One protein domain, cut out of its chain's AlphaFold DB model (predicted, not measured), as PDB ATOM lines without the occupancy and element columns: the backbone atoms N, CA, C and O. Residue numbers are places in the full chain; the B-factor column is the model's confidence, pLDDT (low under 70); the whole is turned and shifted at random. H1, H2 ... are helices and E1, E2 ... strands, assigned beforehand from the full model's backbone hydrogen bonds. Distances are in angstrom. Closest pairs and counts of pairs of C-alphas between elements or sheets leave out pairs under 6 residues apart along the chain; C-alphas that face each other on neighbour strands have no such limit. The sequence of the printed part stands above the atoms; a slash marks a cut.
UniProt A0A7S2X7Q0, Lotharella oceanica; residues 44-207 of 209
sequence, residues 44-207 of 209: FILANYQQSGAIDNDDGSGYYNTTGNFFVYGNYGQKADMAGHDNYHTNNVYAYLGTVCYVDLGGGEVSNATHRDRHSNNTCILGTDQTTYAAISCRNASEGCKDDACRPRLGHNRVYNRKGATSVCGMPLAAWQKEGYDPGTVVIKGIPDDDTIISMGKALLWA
ATOM      1  N   PHE A  44       5.442  -5.169  19.794       95.75
ATOM      2  CA  PHE A  44       4.154  -4.777  20.354       95.75
ATOM      3  C   PHE A  44       3.078  -5.733  19.835       95.75
ATOM      4  O   PHE A  44       2.793  -5.748  18.636       95.75
ATOM      5  N   ILE A  45       2.487  -6.534  20.720       93.50
ATOM      6  CA  ILE A  45       1.520  -7.572  20.345       93.50
ATOM      7  C   ILE A  45       0.198  -7.328  21.063       93.50
ATOM      8  O   ILE A  45       0.140  -7.238  22.286       93.50
ATOM      9  N   LEU A  46      -0.877  -7.254  20.278       91.69
ATOM     10  CA  LEU A  46      -2.237  -7.030  20.757       91.69
ATOM     11  C   LEU A  46      -3.066  -8.317  20.619       91.69
ATOM     12  O   LEU A  46      -3.464  -8.666  19.500       91.69
ATOM     13  N   ALA A  47      -3.376  -9.003  21.726       85.62
ATOM     14  CA  ALA A  47      -4.276 -10.162  21.704       85.62
ATOM     15  C   ALA A  47      -5.727  -9.704  21.940       85.62
ATOM     16  O   ALA A  47      -6.273  -9.686  23.042       85.62
ATOM     17  N   ASN A  48      -6.361  -9.273  20.850       74.88
ATOM     18  CA  ASN A  48      -7.763  -8.861  20.813       74.88
ATOM     19  C   ASN A  48      -8.707 -10.032  20.472       74.88
ATOM     20  O   ASN A  48      -8.272 -11.016  19.893       74.88
ATOM     21  N   TYR A  49     -10.008  -9.898  20.776       73.94
ATOM     22  CA  TYR A  49     -11.067 -10.887  20.474       73.94
ATOM     23  C   TYR A  49     -10.943 -12.244  21.200       73.94
ATOM     24  O   TYR A  49     -10.854 -13.285  20.561       73.94
ATOM     25  N   GLN A  50     -11.011 -12.238  22.539       73.56
ATOM     26  CA  GLN A  50     -11.108 -13.457  23.369       73.56
ATOM     27  C   GLN A  50      -9.976 -14.482  23.146       73.56
ATOM     28  O   GLN A  50     -10.200 -15.679  23.251       73.56
ATOM     29  N   GLN A  51      -8.760 -14.026  22.845       78.62
ATOM     30  CA  GLN A  51      -7.593 -14.909  22.739       78.62
ATOM     31  C   GLN A  51      -7.274 -15.547  24.094       78.62
ATOM     32  O   GLN A  51      -7.355 -14.877  25.134       78.62
ATOM     33  N   SER A  52      -6.878 -16.820  24.075       84.56
ATOM     34  CA  SER A  52      -6.481 -17.540  25.282       84.56
ATOM     35  C   SER A  52      -5.191 -16.958  25.852       84.56
ATOM     36  O   SER A  52      -5.145 -16.692  27.039       84.56
ATOM     37  N   GLY A  53      -4.176 -16.672  25.035       85.38
ATOM     38  CA  GLY A  53      -2.865 -16.199  25.483       85.38
ATOM     39  C   GLY A  53      -2.362 -14.969  24.730       85.38
ATOM     40  O   GLY A  53      -2.913 -14.572  23.704       85.38
ATOM     41  N   ALA A  54      -1.283 -14.358  25.212       86.38
ATOM     42  CA  ALA A  54      -0.510 -13.427  24.394       86.38
ATOM     43  C   ALA A  54       0.377 -14.206  23.408       86.38
ATOM     44  O   ALA A  54       0.391 -13.908  22.213       86.38
ATOM     45  N   ILE A  55       1.042 -15.242  23.920       91.06
ATOM     46  CA  ILE A  55       1.820 -16.231  23.172       91.06
ATOM     47  C   ILE A  55       1.333 -17.619  23.587       91.06
ATOM     48  O   ILE A  55       1.199 -17.891  24.784       91.06
ATOM     49  N   ASP A  56       1.088 -18.469  22.598       90.56
ATOM     50  CA  ASP A  56       0.669 -19.854  22.774       90.56
ATOM     51  C   ASP A  56       1.743 -20.805  22.235       90.56
ATOM     52  O   ASP A  56       1.897 -20.972  21.026       90.56
ATOM     53  N   ASN A  57       2.534 -21.373  23.140       90.50
ATOM     54  CA  ASN A  57       3.513 -22.409  22.826       90.50
ATOM     55  C   ASN A  57       3.060 -23.736  23.455       90.50
ATOM     56  O   ASN A  57       3.813 -24.395  24.171       90.50
ATOM     57  N   ASP A  58       1.804 -24.100  23.209       83.94
ATOM     58  CA  ASP A  58       1.217 -25.380  23.585       83.94
ATOM     59  C   ASP A  58       1.613 -26.524  22.626       83.94
ATOM     60  O   ASP A  58       2.450 -26.372  21.730       83.94
ATOM     61  N   ASP A  59       1.024 -27.700  22.839       83.50
ATOM     62  CA  ASP A  59       1.027 -28.841  21.915       83.50
ATOM     63  C   ASP A  59       2.436 -29.319  21.501       83.50
ATOM     64  O   ASP A  59       2.724 -29.578  20.329       83.50
ATOM     65  N   GLY A  60       3.327 -29.452  22.487       84.12
ATOM     66  CA  GLY A  60       4.710 -29.896  22.285       84.12
ATOM     67  C   GLY A  60       5.659 -28.818  21.764       84.12
ATOM     68  O   GLY A  60       6.822 -29.121  21.509       84.12
ATOM     69  N   SER A  61       5.185 -27.578  21.597       89.12
ATOM     70  CA  SER A  61       6.020 -26.477  21.122       89.12
ATOM     71  C   SER A  61       7.162 -26.164  22.076       89.12
ATOM     72  O   SER A  61       6.954 -26.023  23.289       89.12
ATOM     73  N   GLY A  62       8.349 -25.955  21.513       90.19
ATOM     74  CA  GLY A  62       9.483 -25.554  22.322       90.19
ATOM     75  C   GLY A  62      10.598 -24.836  21.599       90.19
ATOM     76  O   GLY A  62      10.530 -24.525  20.414       90.19
ATOM     77  N   TYR A  63      11.656 -24.554  22.360       91.94
ATOM     78  CA  TYR A  63      12.817 -23.794  21.899       91.94
ATOM     79  C   TYR A  63      12.439 -22.375  21.450       91.94
ATOM     80  O   TYR A  63      12.903 -21.887  20.418       91.94
ATOM     81  N   TYR A  64      11.620 -21.682  22.245       95.00
ATOM     82  CA  TYR A  64      11.301 -20.270  22.036       95.00
ATOM     83  C   TYR A  64      11.942 -19.396  23.108       95.00
ATOM     84  O   TYR A  64      11.807 -19.631  24.306       95.00
ATOM     85  N   ASN A  65      12.630 -18.344  22.677       97.00
ATOM     86  CA  ASN A  65      13.105 -17.267  23.531       97.00
ATOM     87  C   ASN A  65      12.246 -16.024  23.283       97.00
ATOM     88  O   ASN A  65      12.469 -15.268  22.336       97.00
ATOM     89  N   THR A  66      11.250 -15.824  24.137       97.50
ATOM     90  CA  THR A  66      10.331 -14.690  24.080       97.50
ATOM     91  C   THR A  66      10.826 -13.613  25.034       97.50
ATOM     92  O   THR A  66      10.665 -13.733  26.250       97.50
ATOM     93  N   THR A  67      11.429 -12.541  24.519       97.69
ATOM     94  CA  THR A  67      12.031 -11.521  25.385       97.69
ATOM     95  C   THR A  67      11.835 -10.088  24.931       97.69
ATOM     96  O   THR A  67      11.826  -9.809  23.741       97.69
ATOM     97  N   GLY A  68      11.680  -9.153  25.870       97.25
ATOM     98  CA  GLY A  68      11.601  -7.732  25.529       97.25
ATOM     99  C   GLY A  68      10.395  -7.389  24.650       97.25
ATOM    100  O   GLY A  68      10.509  -6.551  23.759       97.25
ATOM    101  N   ASN A  69       9.247  -8.036  24.868       97.62
ATOM    102  CA  ASN A  69       7.998  -7.724  24.170       97.62
ATOM    103  C   ASN A  69       6.981  -7.036  25.086       97.62
ATOM    104  O   ASN A  69       6.887  -7.324  26.285       97.62
ATOM    105  N   PHE A  70       6.177  -6.159  24.491       97.81
ATOM    106  CA  PHE A  70       5.027  -5.542  25.133       97.81
ATOM    107  C   PHE A  70       3.740  -6.183  24.607       97.81
ATOM    108  O   PHE A  70       3.312  -5.939  23.477       97.81
ATOM    109  N   PHE A  71       3.134  -7.020  25.444       96.75
ATOM    110  CA  PHE A  71       1.890  -7.723  25.171       96.75
ATOM    111  C   PHE A  71       0.720  -6.981  25.806       96.75
ATOM    112  O   PHE A  71       0.752  -6.672  26.997       96.75
ATOM    113  N   VAL A  72      -0.326  -6.723  25.030       95.12
ATOM    114  CA  VAL A  72      -1.506  -5.983  25.476       95.12
ATOM    115  C   VAL A  72      -2.758  -6.780  25.161       95.12
ATOM    116  O   VAL A  72      -3.016  -7.098  24.001       95.12
ATOM    117  N   TYR A  73      -3.551  -7.024  26.205       89.94
ATOM    118  CA  TYR A  73      -4.740  -7.869  26.184       89.94
ATOM    119  C   TYR A  73      -4.406  -9.324  25.831       89.94
ATOM    120  O   TYR A  73      -3.666  -9.616  24.903       89.94
ATOM    121  N   GLY A  74      -4.928 -10.242  26.630       88.62
ATOM    122  CA  GLY A  74      -4.738 -11.685  26.524       88.62
ATOM    123  C   GLY A  74      -5.337 -12.309  27.772       88.62
ATOM    124  O   GLY A  74      -5.268 -11.701  28.846       88.62
ATOM    125  N   ASN A  75      -5.995 -13.463  27.668       89.56
ATOM    126  CA  ASN A  75      -6.503 -14.086  28.885       89.56
ATOM    127  C   ASN A  75      -5.327 -14.574  29.756       89.56
ATOM    128  O   ASN A  75      -5.273 -14.246  30.940       89.56
ATOM    129  N   TYR A  76      -4.341 -15.214  29.135       91.31
ATOM    130  CA  TYR A  76      -3.071 -15.654  29.702       91.31
ATOM    131  C   TYR A  76      -1.894 -14.853  29.119       91.31
ATOM    132  O   TYR A  76      -1.997 -14.284  28.032       91.31
ATOM    133  N   GLY A  77      -0.759 -14.809  29.819       93.19
ATOM    134  CA  GLY A  77       0.493 -14.292  29.256       93.19
ATOM    135  C   GLY A  77       1.160 -15.327  28.349       93.19
ATOM    136  O   GLY A  77       1.003 -15.286  27.130       93.19
ATOM    137  N   GLN A  78       1.893 -16.255  28.963       92.81
ATOM    138  CA  GLN A  78       2.445 -17.455  28.330       92.81
ATOM    139  C   GLN A  78       1.499 -18.639  28.556       92.81
ATOM    140  O   GLN A  78       1.163 -18.926  29.708       92.81
ATOM    141  N   LYS A  79       1.106 -19.318  27.475       90.44
ATOM    142  CA  LYS A  79       0.387 -20.598  27.501       90.44
ATOM    143  C   LYS A  79       1.313 -21.725  27.032       90.44
ATOM    144  O   LYS A  79       1.989 -21.558  26.018       90.44
ATOM    145  N   ALA A  80       1.371 -22.809  27.807       88.44
ATOM    146  CA  ALA A  80       2.209 -23.990  27.563       88.44
ATOM    147  C   ALA A  80       1.571 -25.300  28.095       88.44
ATOM    148  O   ALA A  80       2.246 -26.310  28.273       88.44
ATOM    149  N   ASP A  81       0.259 -25.308  28.343       83.12
ATOM    150  CA  ASP A  81      -0.478 -26.331  29.100       83.12
ATOM    151  C   ASP A  81      -0.719 -27.673  28.388       83.12
ATOM    152  O   ASP A  81      -1.308 -28.577  28.980       83.12
ATOM    153  N   MET A  82      -0.196 -27.855  27.171       83.19
ATOM    154  CA  MET A  82      -0.235 -29.119  26.421       83.19
ATOM    155  C   MET A  82       1.168 -29.577  26.006       83.19
ATOM    156  O   MET A  82       1.477 -29.678  24.826       83.19
ATOM    157  N   ALA A  83       2.034 -29.877  26.977       81.56
ATOM    158  CA  ALA A  83       3.400 -30.366  26.722       81.56
ATOM    159  C   ALA A  83       4.368 -29.329  26.121       81.56
ATOM    160  O   ALA A  83       5.395 -29.719  25.564       81.56
ATOM    161  N   GLY A  84       4.067 -28.032  26.232       87.25
ATOM    162  CA  GLY A  84       5.031 -26.990  25.883       87.25
ATOM    163  C   GLY A  84       6.282 -27.103  26.759       87.25
ATOM    164  O   GLY A  84       6.194 -27.447  27.940       87.25
ATOM    165  N   HIS A  85       7.460 -26.877  26.183       89.50
ATOM    166  CA  HIS A  85       8.724 -26.997  26.908       89.50
ATOM    167  C   HIS A  85       9.805 -26.098  26.302       89.50
ATOM    168  O   HIS A  85       9.678 -25.634  25.180       89.50
ATOM    169  N   ASP A  86      10.899 -25.832  27.016       92.25
ATOM    170  CA  ASP A  86      11.950 -24.916  26.543       92.25
ATOM    171  C   ASP A  86      11.427 -23.537  26.073       92.25
ATOM    172  O   ASP A  86      12.045 -22.887  25.229       92.25
ATOM    173  N   ASN A  87      10.305 -23.062  26.627       93.88
ATOM    174  CA  ASN A  87       9.761 -21.738  26.333       93.88
ATOM    175  C   ASN A  87      10.239 -20.748  27.396       93.88
ATOM    176  O   ASN A  87       9.854 -20.798  28.572       93.88
ATOM    177  N   TYR A  88      11.148 -19.861  26.996       96.19
ATOM    178  CA  TYR A  88      11.829 -18.920  27.879       96.19
ATOM    179  C   TYR A  88      11.261 -17.522  27.683       96.19
ATOM    180  O   TYR A  88      11.603 -16.808  26.746       96.19
ATOM    181  N   HIS A  89      10.399 -17.116  28.607       97.44
ATOM    182  CA  HIS A  89       9.768 -15.811  28.624       97.44
ATOM    183  C   HIS A  89      10.481 -14.916  29.627       97.44
ATOM    184  O   HIS A  89      10.386 -15.132  30.841       97.44
ATOM    185  N   THR A  90      11.203 -13.912  29.128       98.00
ATOM    186  CA  THR A  90      11.994 -13.019  29.981       98.00
ATOM    187  C   THR A  90      11.885 -11.549  29.624       98.00
ATOM    188  O   THR A  90      11.860 -11.196  28.455       98.00
ATOM    189  N   ASN A  91      11.887 -10.659  30.619       97.88
ATOM    190  CA  ASN A  91      11.860  -9.206  30.394       97.88
ATOM    191  C   ASN A  91      10.686  -8.745  29.510       97.88
ATOM    192  O   ASN A  91      10.828  -7.811  28.731       97.88
ATOM    193  N   ASN A  92       9.534  -9.411  29.573       98.25
ATOM    194  CA  ASN A  92       8.333  -8.983  28.859       98.25
ATOM    195  C   ASN A  92       7.424  -8.162  29.774       98.25
ATOM    196  O   ASN A  92       7.441  -8.305  31.001       98.25
ATOM    197  N   VAL A  93       6.573  -7.340  29.167       98.31
ATOM    198  CA  VAL A  93       5.460  -6.678  29.849       98.31
ATOM    199  C   VAL A  93       4.160  -7.283  29.330       98.31
ATOM    200  O   VAL A  93       3.819  -7.103  28.167       98.31
ATOM    201  N   TYR A  94       3.432  -7.982  30.198       97.62
ATOM    202  CA  TYR A  94       2.088  -8.497  29.946       97.62
ATOM    203  C   TYR A  94       1.058  -7.573  30.586       97.62
ATOM    204  O   TYR A  94       0.869  -7.582  31.804       97.62
ATOM    205  N   ALA A  95       0.401  -6.759  29.770       96.88
ATOM    206  CA  ALA A  95      -0.555  -5.763  30.219       96.88
ATOM    207  C   ALA A  95      -2.008  -6.203  30.023       96.88
ATOM    208  O   ALA A  95      -2.382  -6.747  28.982       96.88
ATOM    209  N   TYR A  96      -2.836  -5.884  31.023       94.75
ATOM    210  CA  TYR A  96      -4.283  -6.116  31.032       94.75
ATOM    211  C   TYR A  96      -4.669  -7.588  30.817       94.75
ATOM    212  O   TYR A  96      -5.541  -7.907  30.008       94.75
ATOM    213  N   LEU A  97      -4.015  -8.488  31.554       94.38
ATOM    214  CA  LEU A  97      -4.303  -9.918  31.490       94.38
ATOM    215  C   LEU A  97      -5.676 -10.257  32.083       94.38
ATOM    216  O   LEU A  97      -6.069  -9.705  33.114       94.38
ATOM    217  N   GLY A  98      -6.382 -11.199  31.459       92.12
ATOM    218  CA  GLY A  98      -7.692 -11.672  31.915       92.12
ATOM    219  C   GLY A  98      -7.625 -12.587  33.141       92.12
ATOM    220  O   GLY A  98      -8.498 -12.529  34.010       92.12
ATOM    221  N   THR A  99      -6.579 -13.404  33.259       91.81
ATOM    222  CA  THR A  99      -6.443 -14.390  34.338       91.81
ATOM    223  C   THR A  99      -5.030 -14.470  34.905       91.81
ATOM    224  O   THR A  99      -4.766 -13.831  35.921       91.81
ATOM    225  N   VAL A 100      -4.133 -15.241  34.285       94.12
ATOM    226  CA  VAL A 100      -2.780 -15.530  34.797       94.12
ATOM    227  C   VAL A 100      -1.699 -15.097  33.810       94.12
ATOM    228  O   VAL A 100      -1.920 -15.012  32.611       94.12
ATOM    229  N   CYS A 101      -0.499 -14.815  34.299       95.19
ATOM    230  CA  CYS A 101       0.650 -14.470  33.463       95.19
ATOM    231  C   CYS A 101       1.324 -15.691  32.831       95.19
ATOM    232  O   CYS A 101       1.950 -15.580  31.781       95.19
ATOM    233  N   TYR A 102       1.166 -16.853  33.457       94.31
ATOM    234  CA  TYR A 102       1.713 -18.121  33.001       94.31
ATOM    235  C   TYR A 102       0.703 -19.241  33.263       94.31
ATOM    236  O   TYR A 102       0.137 -19.300  34.361       94.31
ATOM    237  N   VAL A 103       0.484 -20.109  32.276       91.19
ATOM    238  CA  VAL A 103      -0.348 -21.306  32.412       91.19
ATOM    239  C   VAL A 103       0.346 -22.540  31.831       91.19
ATOM    240  O   VAL A 103       0.785 -22.528  30.683       91.19
ATOM    241  N   ASP A 104       0.417 -23.587  32.651       86.50
ATOM    242  CA  ASP A 104       0.854 -24.944  32.313       86.50
ATOM    243  C   ASP A 104       0.093 -25.953  33.193       86.50
ATOM    244  O   ASP A 104       0.465 -26.227  34.332       86.50
ATOM    245  N   LEU A 105      -1.041 -26.454  32.708       74.38
ATOM    246  CA  LEU A 105      -1.958 -27.304  33.477       74.38
ATOM    247  C   LEU A 105      -1.720 -28.806  33.284       74.38
ATOM    248  O   LEU A 105      -2.579 -29.602  33.666       74.38
ATOM    249  N   GLY A 106      -0.561 -29.192  32.749       62.56
ATOM    250  CA  GLY A 106      -0.210 -30.589  32.543       62.56
ATOM    251  C   GLY A 106      -0.931 -31.211  31.343       62.56
ATOM    252  O   GLY A 106      -2.138 -31.432  31.339       62.56
ATOM    253  N   GLY A 107      -0.149 -31.578  30.329       55.88
ATOM    254  CA  GLY A 107      -0.625 -32.299  29.137       55.88
ATOM    255  C   GLY A 107       0.443 -33.155  28.447       55.88
ATOM    256  O   GLY A 107       0.142 -33.927  27.543       55.88
ATOM    257  N   GLY A 108       1.691 -33.075  28.914       52.03
ATOM    258  CA  GLY A 108       2.825 -33.866  28.428       52.03
ATOM    259  C   GLY A 108       4.160 -33.243  28.819       52.03
ATOM    260  O   GLY A 108       5.101 -33.243  28.036       52.03
ATOM    261  N   GLU A 109       4.215 -32.677  30.024       60.84
ATOM    262  CA  GLU A 109       5.395 -32.012  30.562       60.84
ATOM    263  C   GLU A 109       6.644 -32.868  30.358       60.84
ATOM    264  O   GLU A 109       6.671 -34.074  30.646       60.84
ATOM    265  N   VAL A 110       7.710 -32.226  29.894       64.31
ATOM    266  CA  VAL A 110       8.990 -32.904  29.783       64.31
ATOM    267  C   VAL A 110       9.505 -33.131  31.202       64.31
ATOM    268  O   VAL A 110       9.883 -32.196  31.907       64.31
ATOM    269  N   SER A 111       9.544 -34.396  31.628       67.50
ATOM    270  CA  SER A 111      10.099 -34.856  32.912       67.50
ATOM    271  C   SER A 111      11.630 -34.758  32.951       67.50
ATOM    272  O   SER A 111      12.338 -35.657  33.404       67.50
ATOM    273  N   ASN A 112      12.165 -33.652  32.441       77.88
ATOM    274  CA  ASN A 112      13.580 -33.367  32.394       77.88
ATOM    275  C   ASN A 112      13.834 -31.929  32.838       77.88
ATOM    276  O   ASN A 112      13.438 -30.961  32.189       77.88
ATOM    277  N   ALA A 113      14.612 -31.809  33.911       82.56
ATOM    278  CA  ALA A 113      14.993 -30.542  34.503       82.56
ATOM    279  C   ALA A 113      15.666 -29.560  33.526       82.56
ATOM    280  O   ALA A 113      15.641 -28.359  33.821       82.56
ATOM    281  N   THR A 114      16.276 -30.042  32.435       84.75
ATOM    282  CA  THR A 114      16.953 -29.215  31.422       84.75
ATOM    283  C   THR A 114      16.006 -28.591  30.404       84.75
ATOM    284  O   THR A 114      16.348 -27.539  29.877       84.75
ATOM    285  N   HIS A 115      14.832 -29.187  30.183       86.88
ATOM    286  CA  HIS A 115      13.882 -28.805  29.129       86.88
ATOM    287  C   HIS A 115      12.695 -27.992  29.643       86.88
ATOM    288  O   HIS A 115      11.693 -27.801  28.969       86.88
ATOM    289  N   ARG A 116      12.768 -27.514  30.878       87.62
ATOM    290  CA  ARG A 116      11.653 -26.800  31.485       87.62
ATOM    291  C   ARG A 116      11.499 -25.394  30.947       87.62
ATOM    292  O   ARG A 116      12.490 -24.677  30.788       87.62
ATOM    293  N   ASP A 117      10.252 -24.964  30.875       91.94
ATOM    294  CA  ASP A 117       9.889 -23.569  30.697       91.94
ATOM    295  C   ASP A 117      10.515 -22.649  31.747       91.94
ATOM    296  O   ASP A 117      10.799 -23.023  32.897       91.94
ATOM    297  N   ARG A 118      10.708 -21.395  31.338       94.12
ATOM    298  CA  ARG A 118      11.201 -20.323  32.200       94.12
ATOM    299  C   ARG A 118      10.323 -19.102  32.028       94.12
ATOM    300  O   ARG A 118      10.139 -18.627  30.916       94.12
ATOM    301  N   HIS A 119       9.863 -18.546  33.137       96.75
ATOM    302  CA  HIS A 119       9.065 -17.331  33.146       96.75
ATOM    303  C   HIS A 119       9.609 -16.394  34.222       96.75
ATOM    304  O   HIS A 119       9.279 -16.518  35.406       96.75
ATOM    305  N   SER A 120      10.513 -15.495  33.828       97.94
ATOM    306  CA  SER A 120      11.269 -14.695  34.796       97.94
ATOM    307  C   SER A 120      11.549 -13.269  34.357       97.94
ATOM    308  O   SER A 120      11.618 -12.986  33.169       97.94
ATOM    309  N   ASN A 121      11.737 -12.356  35.312       98.44
ATOM    310  CA  ASN A 121      11.932 -10.922  35.044       98.44
ATOM    311  C   ASN A 121      10.794 -10.278  34.228       98.44
ATOM    312  O   ASN A 121      10.983  -9.233  33.608       98.44
ATOM    313  N   ASN A 122       9.605 -10.881  34.201       98.56
ATOM    314  CA  ASN A 122       8.462 -10.321  33.491       98.56
ATOM    315  C   ASN A 122       7.683  -9.366  34.400       98.56
ATOM    316  O   ASN A 122       7.608  -9.538  35.619       98.56
ATOM    317  N   THR A 123       7.058  -8.360  33.798       98.56
ATOM    318  CA  THR A 123       6.016  -7.569  34.452       98.56
ATOM    319  C   THR A 123       4.656  -8.102  34.026       98.56
ATOM    320  O   THR A 123       4.331  -8.090  32.845       98.56
ATOM    321  N   CYS A 124       3.851  -8.530  34.989       97.81
ATOM    322  CA  CYS A 124       2.518  -9.081  34.789       97.81
ATOM    323  C   CYS A 124       1.484  -8.141  35.404       97.81
ATOM    324  O   CYS A 124       1.520  -7.897  36.610       97.81
ATOM    325  N   ILE A 125       0.553  -7.621  34.610       97.69
ATOM    326  CA  ILE A 125      -0.505  -6.723  35.078       97.69
ATOM    327  C   ILE A 125      -1.843  -7.432  34.899       97.69
ATOM    328  O   ILE A 125      -2.372  -7.526  33.790       97.69
ATOM    329  N   LEU A 126      -2.382  -7.949  36.004       96.00
ATOM    330  CA  LEU A 126      -3.640  -8.690  36.012       96.00
ATOM    331  C   LEU A 126      -4.805  -7.695  35.997       96.00
ATOM    332  O   LEU A 126      -5.064  -7.020  36.989       96.00
ATOM    333  N   GLY A 127      -5.515  -7.595  34.873       91.69
ATOM    334  CA  GLY A 127      -6.642  -6.673  34.694       91.69
ATOM    335  C   GLY A 127      -7.897  -7.048  35.493       91.69
ATOM    336  O   GLY A 127      -8.861  -6.279  35.532       91.69
ATOM    337  N   THR A 128      -7.898  -8.211  36.145       91.25
ATOM    338  CA  THR A 128      -9.034  -8.778  36.882       91.25
ATOM    339  C   THR A 128      -8.743  -8.925  38.381       91.25
ATOM    340  O   THR A 128      -7.659  -8.614  38.869       91.25
ATOM    341  N   ASP A 129      -9.734  -9.389  39.151       90.06
ATOM    342  CA  ASP A 129      -9.605  -9.621  40.602       90.06
ATOM    343  C   ASP A 129      -8.988 -10.992  40.956       90.06
ATOM    344  O   ASP A 129      -9.089 -11.450  42.106       90.06
ATOM    345  N   GLN A 130      -8.364 -11.650  39.975       86.00
ATOM    346  CA  GLN A 130      -7.696 -12.934  40.148       86.00
ATOM    347  C   GLN A 130      -6.536 -12.821  41.137       86.00
ATOM    348  O   GLN A 130      -5.797 -11.838  41.179       86.00
ATOM    349  N   THR A 131      -6.406 -13.844  41.980       84.25
ATOM    350  CA  THR A 131      -5.359 -13.916  43.007       84.25
ATOM    351  C   THR A 131      -4.214 -14.814  42.613       84.25
ATOM    352  O   THR A 131      -3.152 -14.695  43.196       84.25
ATOM    353  N   THR A 132      -4.371 -15.705  41.649       93.12
ATOM    354  CA  THR A 132      -3.256 -16.514  41.153       93.12
ATOM    355  C   THR A 132      -2.639 -15.801  39.960       93.12
ATOM    356  O   THR A 132      -3.376 -15.284  39.129       93.12
ATOM    357  N   TYR A 133      -1.309 -15.735  39.887       94.88
ATOM    358  CA  TYR A 133      -0.617 -15.161  38.726       94.88
ATOM    359  C   TYR A 133       0.002 -16.233  37.819       94.88
ATOM    360  O   TYR A 133       0.300 -15.936  36.666       94.88
ATOM    361  N   ALA A 134       0.172 -17.457  38.319       94.62
ATOM    362  CA  ALA A 134       0.671 -18.601  37.570       94.62
ATOM    363  C   ALA A 134      -0.175 -19.836  37.897       94.62
ATOM    364  O   ALA A 134      -0.312 -20.199  39.069       94.62
ATOM    365  N   ALA A 135      -0.757 -20.457  36.874       91.75
ATOM    366  CA  ALA A 135      -1.527 -21.687  37.000       91.75
ATOM    367  C   ALA A 135      -0.673 -22.845  36.481       91.75
ATOM    368  O   ALA A 135      -0.467 -22.956  35.280       91.75
ATOM    369  N   ILE A 136      -0.128 -23.650  37.393       88.50
ATOM    370  CA  ILE A 136       0.812 -24.729  37.070       88.50
ATOM    371  C   ILE A 136       0.319 -26.060  37.641       88.50
ATOM    372  O   ILE A 136      -0.452 -26.040  38.604       88.50
ATOM    373  N   SER A 137       0.792 -27.189  37.113       82.56
ATOM    374  CA  SER A 137       0.590 -28.508  37.725       82.56
ATOM    375  C   SER A 137       1.313 -28.629  39.076       82.56
ATOM    376  O   SER A 137       2.497 -28.290  39.211       82.56
ATOM    377  N   CYS A 138       0.609 -29.102  40.112       78.88
ATOM    378  CA  CYS A 138       1.085 -29.043  41.498       78.88
ATOM    379  C   CYS A 138       0.958 -30.389  42.227       78.88
ATOM    380  O   CYS A 138      -0.142 -30.778  42.591       78.88
ATOM    381  N   ARG A 139       2.096 -31.042  42.540       62.53
ATOM    382  CA  ARG A 139       2.349 -32.181  43.479       62.53
ATOM    383  C   ARG A 139       1.400 -33.402  43.485       62.53
ATOM    384  O   ARG A 139       1.756 -34.406  44.104       62.53
ATOM    385  N   ASN A 140       0.256 -33.394  42.813       55.38
ATOM    386  CA  ASN A 140      -0.666 -34.517  42.756       55.38
ATOM    387  C   ASN A 140      -0.428 -35.299  41.463       55.38
ATOM    388  O   ASN A 140      -0.550 -34.777  40.361       55.38
ATOM    389  N   ALA A 141      -0.116 -36.590  41.607       46.38
ATOM    390  CA  ALA A 141       0.263 -37.494  40.518       46.38
ATOM    391  C   ALA A 141      -0.785 -37.661  39.394       46.38
ATOM    392  O   ALA A 141      -0.489 -38.314  38.394       46.38
ATOM    393  N   SER A 142      -1.989 -37.106  39.556       52.38
ATOM    394  CA  SER A 142      -3.042 -37.050  38.540       52.38
ATOM    395  C   SER A 142      -2.864 -35.924  37.510       52.38
ATOM    396  O   SER A 142      -3.567 -35.953  36.508       52.38
ATOM    397  N   GLU A 143      -1.954 -34.965  37.729       55.25
ATOM    398  CA  GLU A 143      -1.834 -33.723  36.934       55.25
ATOM    399  C   GLU A 143      -0.547 -33.638  36.082       55.25
ATOM    400  O   GLU A 143      -0.181 -32.569  35.618       55.25
ATOM    401  N   GLY A 144       0.163 -34.747  35.851       57.09
ATOM    402  CA  GLY A 144       1.347 -34.773  34.969       57.09
ATOM    403  C   GLY A 144       2.681 -34.568  35.697       57.09
ATOM    404  O   GLY A 144       3.542 -35.450  35.592       57.09
ATOM    405  N   CYS A 145       2.816 -33.526  36.527       68.06
ATOM    406  CA  CYS A 145       4.095 -33.206  37.174       68.06
ATOM    407  C   CYS A 145       4.310 -33.942  38.499       68.06
ATOM    408  O   CYS A 145       3.716 -33.611  39.529       68.06
ATOM    409  N   LYS A 146       5.203 -34.939  38.510       65.88
ATOM    410  CA  LYS A 146       5.449 -35.786  39.695       65.88
ATOM    411  C   LYS A 146       6.579 -35.306  40.605       65.88
ATOM    412  O   LYS A 146       6.659 -35.764  41.743       65.88
ATOM    413  N   ASP A 147       7.440 -34.407  40.140       73.75
ATOM    414  CA  ASP A 147       8.613 -33.950  40.886       73.75
ATOM    415  C   ASP A 147       8.983 -32.491  40.568       73.75
ATOM    416  O   ASP A 147       8.264 -31.761  39.893       73.75
ATOM    417  N   ASP A 148      10.099 -32.022  41.118       78.06
ATOM    418  CA  ASP A 148      10.595 -30.665  40.877       78.06
ATOM    419  C   ASP A 148      11.290 -30.514  39.514       78.06
ATOM    420  O   ASP A 148      11.657 -29.398  39.137       78.06
ATOM    421  N   ALA A 149      11.518 -31.609  38.783       78.00
ATOM    422  CA  ALA A 149      12.205 -31.609  37.498       78.00
ATOM    423  C   ALA A 149      11.275 -31.266  36.328       78.00
ATOM    424  O   ALA A 149      11.778 -30.736  35.343       78.00
ATOM    425  N   CYS A 150       9.963 -31.486  36.447       77.75
ATOM    426  CA  CYS A 150       8.963 -31.061  35.454       77.75
ATOM    427  C   CYS A 150       8.433 -29.634  35.675       77.75
ATOM    428  O   CYS A 150       7.940 -29.022  34.738       77.75
ATOM    429  N   ARG A 151       8.575 -29.049  36.877       84.88
ATOM    430  CA  ARG A 151       7.982 -27.726  37.160       84.88
ATOM    431  C   ARG A 151       8.713 -26.574  36.478       84.88
ATOM    432  O   ARG A 151       9.933 -26.483  36.660       84.88
ATOM    433  N   PRO A 152       7.998 -25.615  35.869       89.94
ATOM    434  CA  PRO A 152       8.599 -24.441  35.250       89.94
ATOM    435  C   PRO A 152       9.397 -23.605  36.249       89.94
ATOM    436  O   PRO A 152       9.109 -23.549  37.451       89.94
ATOM    437  N   ARG A 153      10.416 -22.910  35.743       92.44
ATOM    438  CA  ARG A 153      11.215 -21.980  36.545       92.44
ATOM    439  C   ARG A 153      10.610 -20.587  36.490       92.44
ATOM    440  O   ARG A 153      10.835 -19.835  35.543       92.44
ATOM    441  N   LEU A 154       9.884 -20.247  37.545       95.69
ATOM    442  CA  LEU A 154       9.393 -18.896  37.793       95.69
ATOM    443  C   LEU A 154      10.424 -18.107  38.615       95.69
ATOM    444  O   LEU A 154      11.191 -18.707  39.373       95.69
ATOM    445  N   GLY A 155      10.460 -16.781  38.491       97.88
ATOM    446  CA  GLY A 155      11.226 -15.941  39.413       97.88
ATOM    447  C   GLY A 155      11.407 -14.500  38.955       97.88
ATOM    448  O   GLY A 155      11.378 -14.199  37.768       97.88
ATOM    449  N   HIS A 156      11.661 -13.603  39.902       98.62
ATOM    450  CA  HIS A 156      11.945 -12.185  39.657       98.62
ATOM    451  C   HIS A 156      10.852 -11.457  38.855       98.62
ATOM    452  O   HIS A 156      11.113 -10.449  38.203       98.62
ATOM    453  N   ASN A 157       9.614 -11.952  38.888       98.69
ATOM    454  CA  ASN A 157       8.495 -11.319  38.206       98.69
ATOM    455  C   ASN A 157       7.919 -10.177  39.057       98.69
ATOM    456  O   ASN A 157       7.916 -10.226  40.289       98.69
ATOM    457  N   ARG A 158       7.383  -9.143  38.410       98.56
ATOM    458  CA  ARG A 158       6.615  -8.079  39.076       98.56
ATOM    459  C   ARG A 158       5.146  -8.257  38.743       98.56
ATOM    460  O   ARG A 158       4.754  -8.070  37.595       98.56
ATOM    461  N   VAL A 159       4.333  -8.596  39.734       98.25
ATOM    462  CA  VAL A 159       2.909  -8.886  39.545       98.25
ATOM    463  C   VAL A 159       2.073  -7.738  40.098       98.25
ATOM    464  O   VAL A 159       1.986  -7.557  41.308       98.25
ATOM    465  N   TYR A 160       1.430  -6.972  39.227       97.94
ATOM    466  CA  TYR A 160       0.444  -5.964  39.602       97.94
ATOM    467  C   TYR A 160      -0.943  -6.596  39.657       97.94
ATOM    468  O   TYR A 160      -1.410  -7.173  38.673       97.94
ATOM    469  N   ASN A 161      -1.612  -6.479  40.803       96.81
ATOM    470  CA  ASN A 161      -3.010  -6.872  40.940       96.81
ATOM    471  C   ASN A 161      -3.728  -6.012  41.988       96.81
ATOM    472  O   ASN A 161      -3.114  -5.403  42.864       96.81
ATOM    473  N   ARG A 162      -5.061  -5.972  41.941       95.94
ATOM    474  CA  ARG A 162      -5.860  -5.101  42.824       95.94
ATOM    475  C   ARG A 162      -5.723  -5.426  44.315       95.94
ATOM    476  O   ARG A 162      -5.907  -4.544  45.155       95.94
ATOM    477  N   LYS A 163      -5.396  -6.673  44.662       95.38
ATOM    478  CA  LYS A 163      -5.371  -7.144  46.056       95.38
ATOM    479  C   LYS A 163      -4.012  -6.957  46.735       95.38
ATOM    480  O   LYS A 163      -3.973  -6.854  47.957       95.38
ATOM    481  N   GLY A 164      -2.921  -6.864  45.974       96.06
ATOM    482  CA  GLY A 164      -1.557  -6.833  46.511       96.06
ATOM    483  C   GLY A 164      -1.093  -8.171  47.084       96.06
ATOM    484  O   GLY A 164      -0.198  -8.200  47.920       96.06
ATOM    485  N   ALA A 165      -1.727  -9.271  46.682       95.88
ATOM    486  CA  ALA A 165      -1.394 -10.616  47.134       95.88
ATOM    487  C   ALA A 165      -1.591 -11.611  45.993       95.88
ATOM    488  O   ALA A 165      -2.478 -11.420  45.157       95.88
ATOM    489  N   THR A 166      -0.782 -12.672  45.963       96.00
ATOM    490  CA  THR A 166      -0.962 -13.759  45.004       96.00
ATOM    491  C   THR A 166      -0.707 -15.139  45.602       96.00
ATOM    492  O   THR A 166      -0.106 -15.260  46.675       96.00
ATOM    493  N   SER A 167      -1.174 -16.168  44.903       94.75
ATOM    494  CA  SER A 167      -0.925 -17.573  45.201       94.75
ATOM    495  C   SER A 167      -0.400 -18.323  43.981       94.75
ATOM    496  O   SER A 167      -0.725 -17.967  42.851       94.75
ATOM    497  N   VAL A 168       0.366 -19.384  44.227       92.75
ATOM    498  CA  VAL A 168       0.778 -20.401  43.246       92.75
ATOM    499  C   VAL A 168       0.566 -21.758  43.912       92.75
ATOM    500  O   VAL A 168       0.837 -21.894  45.105       92.75
ATOM    501  N   CYS A 169       0.012 -22.742  43.201       88.75
ATOM    502  CA  CYS A 169      -0.313 -24.056  43.778       88.75
ATOM    503  C   CYS A 169      -1.188 -24.003  45.047       88.75
ATOM    504  O   CYS A 169      -0.991 -24.768  45.988       88.75
ATOM    505  N   GLY A 170      -2.125 -23.051  45.122       90.62
ATOM    506  CA  GLY A 170      -2.965 -22.840  46.310       90.62
ATOM    507  C   GLY A 170      -2.220 -22.294  47.539       90.62
ATOM    508  O   GLY A 170      -2.838 -22.063  48.577       90.62
ATOM    509  N   MET A 171      -0.915 -22.035  47.432       94.12
ATOM    510  CA  MET A 171      -0.086 -21.482  48.498       94.12
ATOM    511  C   MET A 171       0.119 -19.980  48.297       94.12
ATOM    512  O   MET A 171       0.358 -19.546  47.169       94.12
ATOM    513  N   PRO A 172       0.091 -19.157  49.361       96.88
ATOM    514  CA  PRO A 172       0.532 -17.769  49.268       96.88
ATOM    515  C   PRO A 172       1.964 -17.687  48.724       96.88
ATOM    516  O   PRO A 172       2.816 -18.473  49.141       96.88
ATOM    517  N   LEU A 173       2.254 -16.705  47.864       97.19
ATOM    518  CA  LEU A 173       3.569 -16.559  47.220       97.19
ATOM    519  C   LEU A 173       4.741 -16.614  48.213       97.19
ATOM    520  O   LEU A 173       5.723 -17.301  47.972       97.19
ATOM    521  N   ALA A 174       4.620 -15.956  49.367       97.56
ATOM    522  CA  ALA A 174       5.676 -15.964  50.381       97.56
ATOM    523  C   ALA A 174       5.948 -17.363  50.973       97.56
ATOM    524  O   ALA A 174       7.065 -17.642  51.399       97.56
ATOM    525  N   ALA A 175       4.939 -18.237  51.035       97.12
ATOM    526  CA  ALA A 175       5.122 -19.627  51.448       97.12
ATOM    527  C   ALA A 175       5.761 -20.448  50.319       97.12
ATOM    528  O   ALA A 175       6.707 -21.184  50.578       97.12
ATOM    529  N   TRP A 176       5.314 -20.244  49.077       95.19
ATOM    530  CA  TRP A 176       5.898 -20.861  47.880       95.19
ATOM    531  C   TRP A 176       7.396 -20.536  47.728       95.19
ATOM    532  O   TRP A 176       8.220 -21.423  47.518       95.19
ATOM    533  N   GLN A 177       7.768 -19.280  47.980       97.12
ATOM    534  CA  GLN A 177       9.156 -18.811  47.973       97.12
ATOM    535  C   GLN A 177      10.027 -19.415  49.068       97.12
ATOM    536  O   GLN A 177      11.211 -19.664  48.842       97.12
ATOM    537  N   LYS A 178       9.463 -19.700  50.247       97.50
ATOM    538  CA  LYS A 178      10.200 -20.377  51.327       97.50
ATOM    539  C   LYS A 178      10.552 -21.823  50.989       97.50
ATOM    540  O   LYS A 178      11.530 -22.328  51.528       97.50
ATOM    541  N   GLU A 179       9.795 -22.465  50.102       94.00
ATOM    542  CA  GLU A 179      10.134 -23.793  49.575       94.00
ATOM    543  C   GLU A 179      11.221 -23.746  48.486       94.00
ATOM    544  O   GLU A 179      11.682 -24.789  48.037       94.00
ATOM    545  N   GLY A 180      11.672 -22.548  48.089       94.12
ATOM    546  CA  GLY A 180      12.717 -22.350  47.083       94.12
ATOM    547  C   GLY A 180      12.196 -22.118  45.664       94.12
ATOM    548  O   GLY A 180      13.000 -22.011  44.737       94.12
ATOM    549  N   TYR A 181      10.880 -22.012  45.477       93.69
ATOM    550  CA  TYR A 181      10.270 -21.754  44.172       93.69
ATOM    551  C   TYR A 181      10.008 -20.265  43.946       93.69
ATOM    552  O   TYR A 181       9.790 -19.509  44.884       93.69
ATOM    553  N   ASP A 182       9.985 -19.831  42.686       96.44
ATOM    554  CA  ASP A 182       9.625 -18.455  42.319       96.44
ATOM    555  C   ASP A 182      10.405 -17.330  43.056       96.44
ATOM    556  O   ASP A 182       9.811 -16.348  43.528       96.44
ATOM    557  N   PRO A 183      11.740 -17.456  43.220       98.00
ATOM    558  CA  PRO A 183      12.521 -16.511  44.009       98.00
ATOM    559  C   PRO A 183      12.472 -15.105  43.405       98.00
ATOM    560  O   PRO A 183      12.509 -14.934  42.190       98.00
ATOM    561  N   GLY A 184      12.413 -14.084  44.261       98.31
ATOM    562  CA  GLY A 184      12.498 -12.678  43.849       98.31
ATOM    563  C   GLY A 184      11.234 -12.102  43.205       98.31
ATOM    564  O   GLY A 184      11.184 -10.897  42.972       98.31
ATOM    565  N   THR A 185      10.208 -12.914  42.935       98.62
ATOM    566  CA  THR A 185       8.916 -12.402  42.465       98.62
ATOM    567  C   THR A 185       8.245 -11.559  43.546       98.62
ATOM    568  O   THR A 185       8.223 -11.932  44.721       98.62
ATOM    569  N   VAL A 186       7.684 -10.417  43.151       98.38
ATOM    570  CA  VAL A 186       7.013  -9.468  44.046       98.38
ATOM    571  C   VAL A 186       5.607  -9.154  43.552       98.38
ATOM    572  O   VAL A 186       5.358  -9.092  42.349       98.38
ATOM    573  N   VAL A 187       4.689  -8.909  44.491       98.12
ATOM    574  CA  VAL A 187       3.323  -8.464  44.186       98.12
ATOM    575  C   VAL A 187       3.160  -7.007  44.579       98.12
ATOM    576  O   VAL A 187       3.481  -6.613  45.700       98.12
ATOM    577  N   ILE A 188       2.635  -6.209  43.659       97.94
ATOM    578  CA  ILE A 188       2.392  -4.783  43.823       97.94
ATOM    579  C   ILE A 188       0.879  -4.573  43.825       97.94
ATOM    580  O   ILE A 188       0.166  -5.019  42.926       97.94
ATOM    581  N   LYS A 189       0.378  -3.919  44.877       97.31
ATOM    582  CA  LYS A 189      -1.048  -3.625  45.019       97.31
ATOM    583  C   LYS A 189      -1.460  -2.503  44.069       97.31
ATOM    584  O   LYS A 189      -0.853  -1.438  44.072       97.31
ATOM    585  N   GLY A 190      -2.562  -2.721  43.365       96.19
ATOM    586  CA  GLY A 190      -3.126  -1.787  42.400       96.19
ATOM    587  C   GLY A 190      -2.704  -2.105  40.969       96.19
ATOM    588  O   GLY A 190      -1.735  -2.822  40.723       96.19
ATOM    589  N   ILE A 191      -3.478  -1.572  40.031       96.88
ATOM    590  CA  ILE A 191      -3.164  -1.602  38.604       96.88
ATOM    591  C   ILE A 191      -2.578  -0.230  38.263       96.88
ATOM    592  O   ILE A 191      -3.208   0.764  38.634       96.88
ATOM    593  N   PRO A 192      -1.389  -0.147  37.641       97.88
ATOM    594  CA  PRO A 192      -0.853   1.133  37.188       97.88
ATOM    595  C   PRO A 192      -1.823   1.810  36.212       97.88
ATOM    596  O   PRO A 192      -2.574   1.122  35.521       97.88
ATOM    597  N   ASP A 193      -1.806   3.139  36.155       97.88
ATOM    598  CA  ASP A 193      -2.544   3.867  35.121       97.88
ATOM    599  C   ASP A 193      -1.980   3.592  33.717       97.88
ATOM    600  O   ASP A 193      -0.854   3.111  33.550       97.88
ATOM    601  N   ASP A 194      -2.786   3.896  32.699       98.12
ATOM    602  CA  ASP A 194      -2.460   3.599  31.304       98.12
ATOM    603  C   ASP A 194      -1.167   4.290  30.853       98.12
ATOM    604  O   ASP A 194      -0.361   3.670  30.163       98.12
ATOM    605  N   ASP A 195      -0.911   5.526  31.292       98.38
ATOM    606  CA  ASP A 195       0.320   6.254  30.962       98.38
ATOM    607  C   ASP A 195       1.556   5.532  31.508       98.38
ATOM    608  O   ASP A 195       2.559   5.367  30.802       98.38
ATOM    609  N   THR A 196       1.469   5.027  32.739       98.25
ATOM    610  CA  THR A 196       2.521   4.220  33.353       98.25
ATOM    611  C   THR A 196       2.720   2.919  32.580       98.25
ATOM    612  O   THR A 196       3.859   2.589  32.247       98.25
ATOM    613  N   ILE A 197       1.653   2.191  32.241       98.19
ATOM    614  CA  ILE A 197       1.745   0.930  31.481       98.19
ATOM    615  C   ILE A 197       2.362   1.168  30.099       98.19
ATOM    616  O   ILE A 197       3.291   0.460  29.701       98.19
ATOM    617  N   ILE A 198       1.901   2.201  29.395       96.62
ATOM    618  CA  ILE A 198       2.443   2.611  28.099       96.62
ATOM    619  C   ILE A 198       3.927   2.944  28.242       96.62
ATOM    620  O   ILE A 198       4.721   2.483  27.425       96.62
ATOM    621  N   SER A 199       4.332   3.683  29.282       97.19
ATOM    622  CA  SER A 199       5.743   4.020  29.513       97.19
ATOM    623  C   SER A 199       6.630   2.781  29.696       97.19
ATOM    624  O   SER A 199       7.747   2.767  29.182       97.19
ATOM    625  N   MET A 200       6.121   1.713  30.331       97.19
ATOM    626  CA  MET A 200       6.841   0.438  30.432       97.19
ATOM    627  C   MET A 200       7.061  -0.176  29.047       97.19
ATOM    628  O   MET A 200       8.169  -0.604  28.740       97.19
ATOM    629  N   GLY A 201       6.030  -0.175  28.195       96.56
ATOM    630  CA  GLY A 201       6.138  -0.635  26.810       96.56
ATOM    631  C   GLY A 201       7.125   0.195  25.986       96.56
ATOM    632  O   GLY A 201       7.958  -0.368  25.281       96.56
ATOM    633  N   LYS A 202       7.099   1.528  26.124       95.56
ATOM    634  CA  LYS A 202       8.055   2.425  25.450       95.56
ATOM    635  C   LYS A 202       9.494   2.137  25.864       95.56
ATOM    636  O   LYS A 202      10.358   2.025  25.004       95.56
ATOM    637  N   ALA A 203       9.736   2.001  27.168       94.88
ATOM    638  CA  ALA A 203      11.059   1.690  27.698       94.88
ATOM    639  C   ALA A 203      11.574   0.338  27.189       94.88
ATOM    640  O   ALA A 203      12.769   0.169  27.007       94.88
ATOM    641  N   LEU A 204      10.683  -0.617  26.928       93.19
ATOM    642  CA  LEU A 204      11.058  -1.923  26.404       93.19
ATOM    643  C   LEU A 204      11.433  -1.886  24.917       93.19
ATOM    644  O   LEU A 204      12.405  -2.509  24.504       93.19
ATOM    645  N   LEU A 205      10.631  -1.182  24.115       93.38
ATOM    646  CA  LEU A 205      10.711  -1.224  22.654       93.38
ATOM    647  C   LEU A 205      11.644  -0.159  22.067       93.38
ATOM    648  O   LEU A 205      12.089  -0.302  20.931       93.38
ATOM    649  N   TRP A 206      11.925   0.908  22.821       85.38
ATOM    650  CA  TRP A 206      12.621   2.105  22.334       85.38
ATOM    651  C   TRP A 206      13.709   2.616  23.288       85.38
ATOM    652  O   TRP A 206      14.059   3.789  23.224       85.38
ATOM    653  N   ALA A 207      14.251   1.774  24.176       71.12
ATOM    654  CA  ALA A 207      15.337   2.174  25.083       71.12
ATOM    655  C   ALA A 207      16.607   2.686  24.368       71.12
ATOM    656  O   ALA A 207      17.364   3.426  24.989       71.12
TER     657      ALA A 207
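This is residues 44 to 207 of the 209 residues of a protein of Lotharella oceanica (UniProt A0A7S2X7Q0). The chain is wound in stacked turns, a solenoid walled by three parallel sheets: E1, E4, E7, E10, E13, E14; E2, E5, E8, E11; and E3, E6, E9, E12. Helix H2 packs on the six-strand wall, while the long links after E8 and E11 lie away from it across the stack, and short H1 belongs to the last turn. The printed part has 164 residues, with thirteen strands, H1, E14 and H2 in that order; the class is mixed, helices and strands, with under half of the residues in named elements. It is compact, with a radius of gyration of the C-alphas of 14.7 A and spans of 44 by 31 by 29 A.

The largest sheet runs E1, residues 44 to 46, E4, 70 to 74, E7, 93 to 97, E10, 123 to 126, E13, 158 to 161, and E14, 186 to 189. N 45 and O 70 at 2.9 A, N 71 and O 93 at 2.8 A, N 94 and O 123 at 2.8 A, N 124 and O 158 at 2.8 A, and N 159 and O 186 at 2.9 A are within hydrogen-bond range across its pairs. H2, residues 194 to 205, is on this sheet, two layers, at a height of 8.6 A. It is over E7 and only just over E4, on which 3 of its C-alphas fall, and runs along the strands, at 18 degrees to E7 on the local plane. The closest C-alphas of E4 and H2, Phe 70 and Gly 201, are 5.3 A apart. The second sheet runs E2, residues 53 to 56, E5, 76 to 79, E8, 102 to 104, and E11, 134 to 136, with N 79 and O 55 at 3.0 A, N 103 and O 78 at 2.9 A, and N 135 and O 102 at 2.9 A. E4 runs on into E5 across one residue, at 97 degrees. The third runs E3, residues 62 to 67, E6, 85 to 90, E9, 118 to 120, and E12, 153 to 155, with N 88 and O 64 at 2.8 A, N 89 and O 118 at 2.8 A, and N 119 and O 153 at 2.9 A. E9 runs on into E10 at 89 degrees. E13, H1, residues 173 to 178, and E14 form a strand-helix-strand unit, parallel neighbours with a helix between, whose crossover is right-handed. In H1 and H2 every O i to N i+4 pair is within hydrogen-bond range.

E1 begins at C-alpha 44, (4.154, -4.777, 20.354), and H2, 16.5 A long, ends at C-alpha 205, (10.711, -1.224, 22.654). E3 and E6 measure 14.6 A and 14.7 A.

The farthest C-alphas, Ser 142 and Ala 207, are 45.4 A apart. The printed part has no cut. The links E8 to E9, E11 to E12 and E13 to H1 are long. Residues 106 to 111 and 139 to 146 have pLDDT under 70.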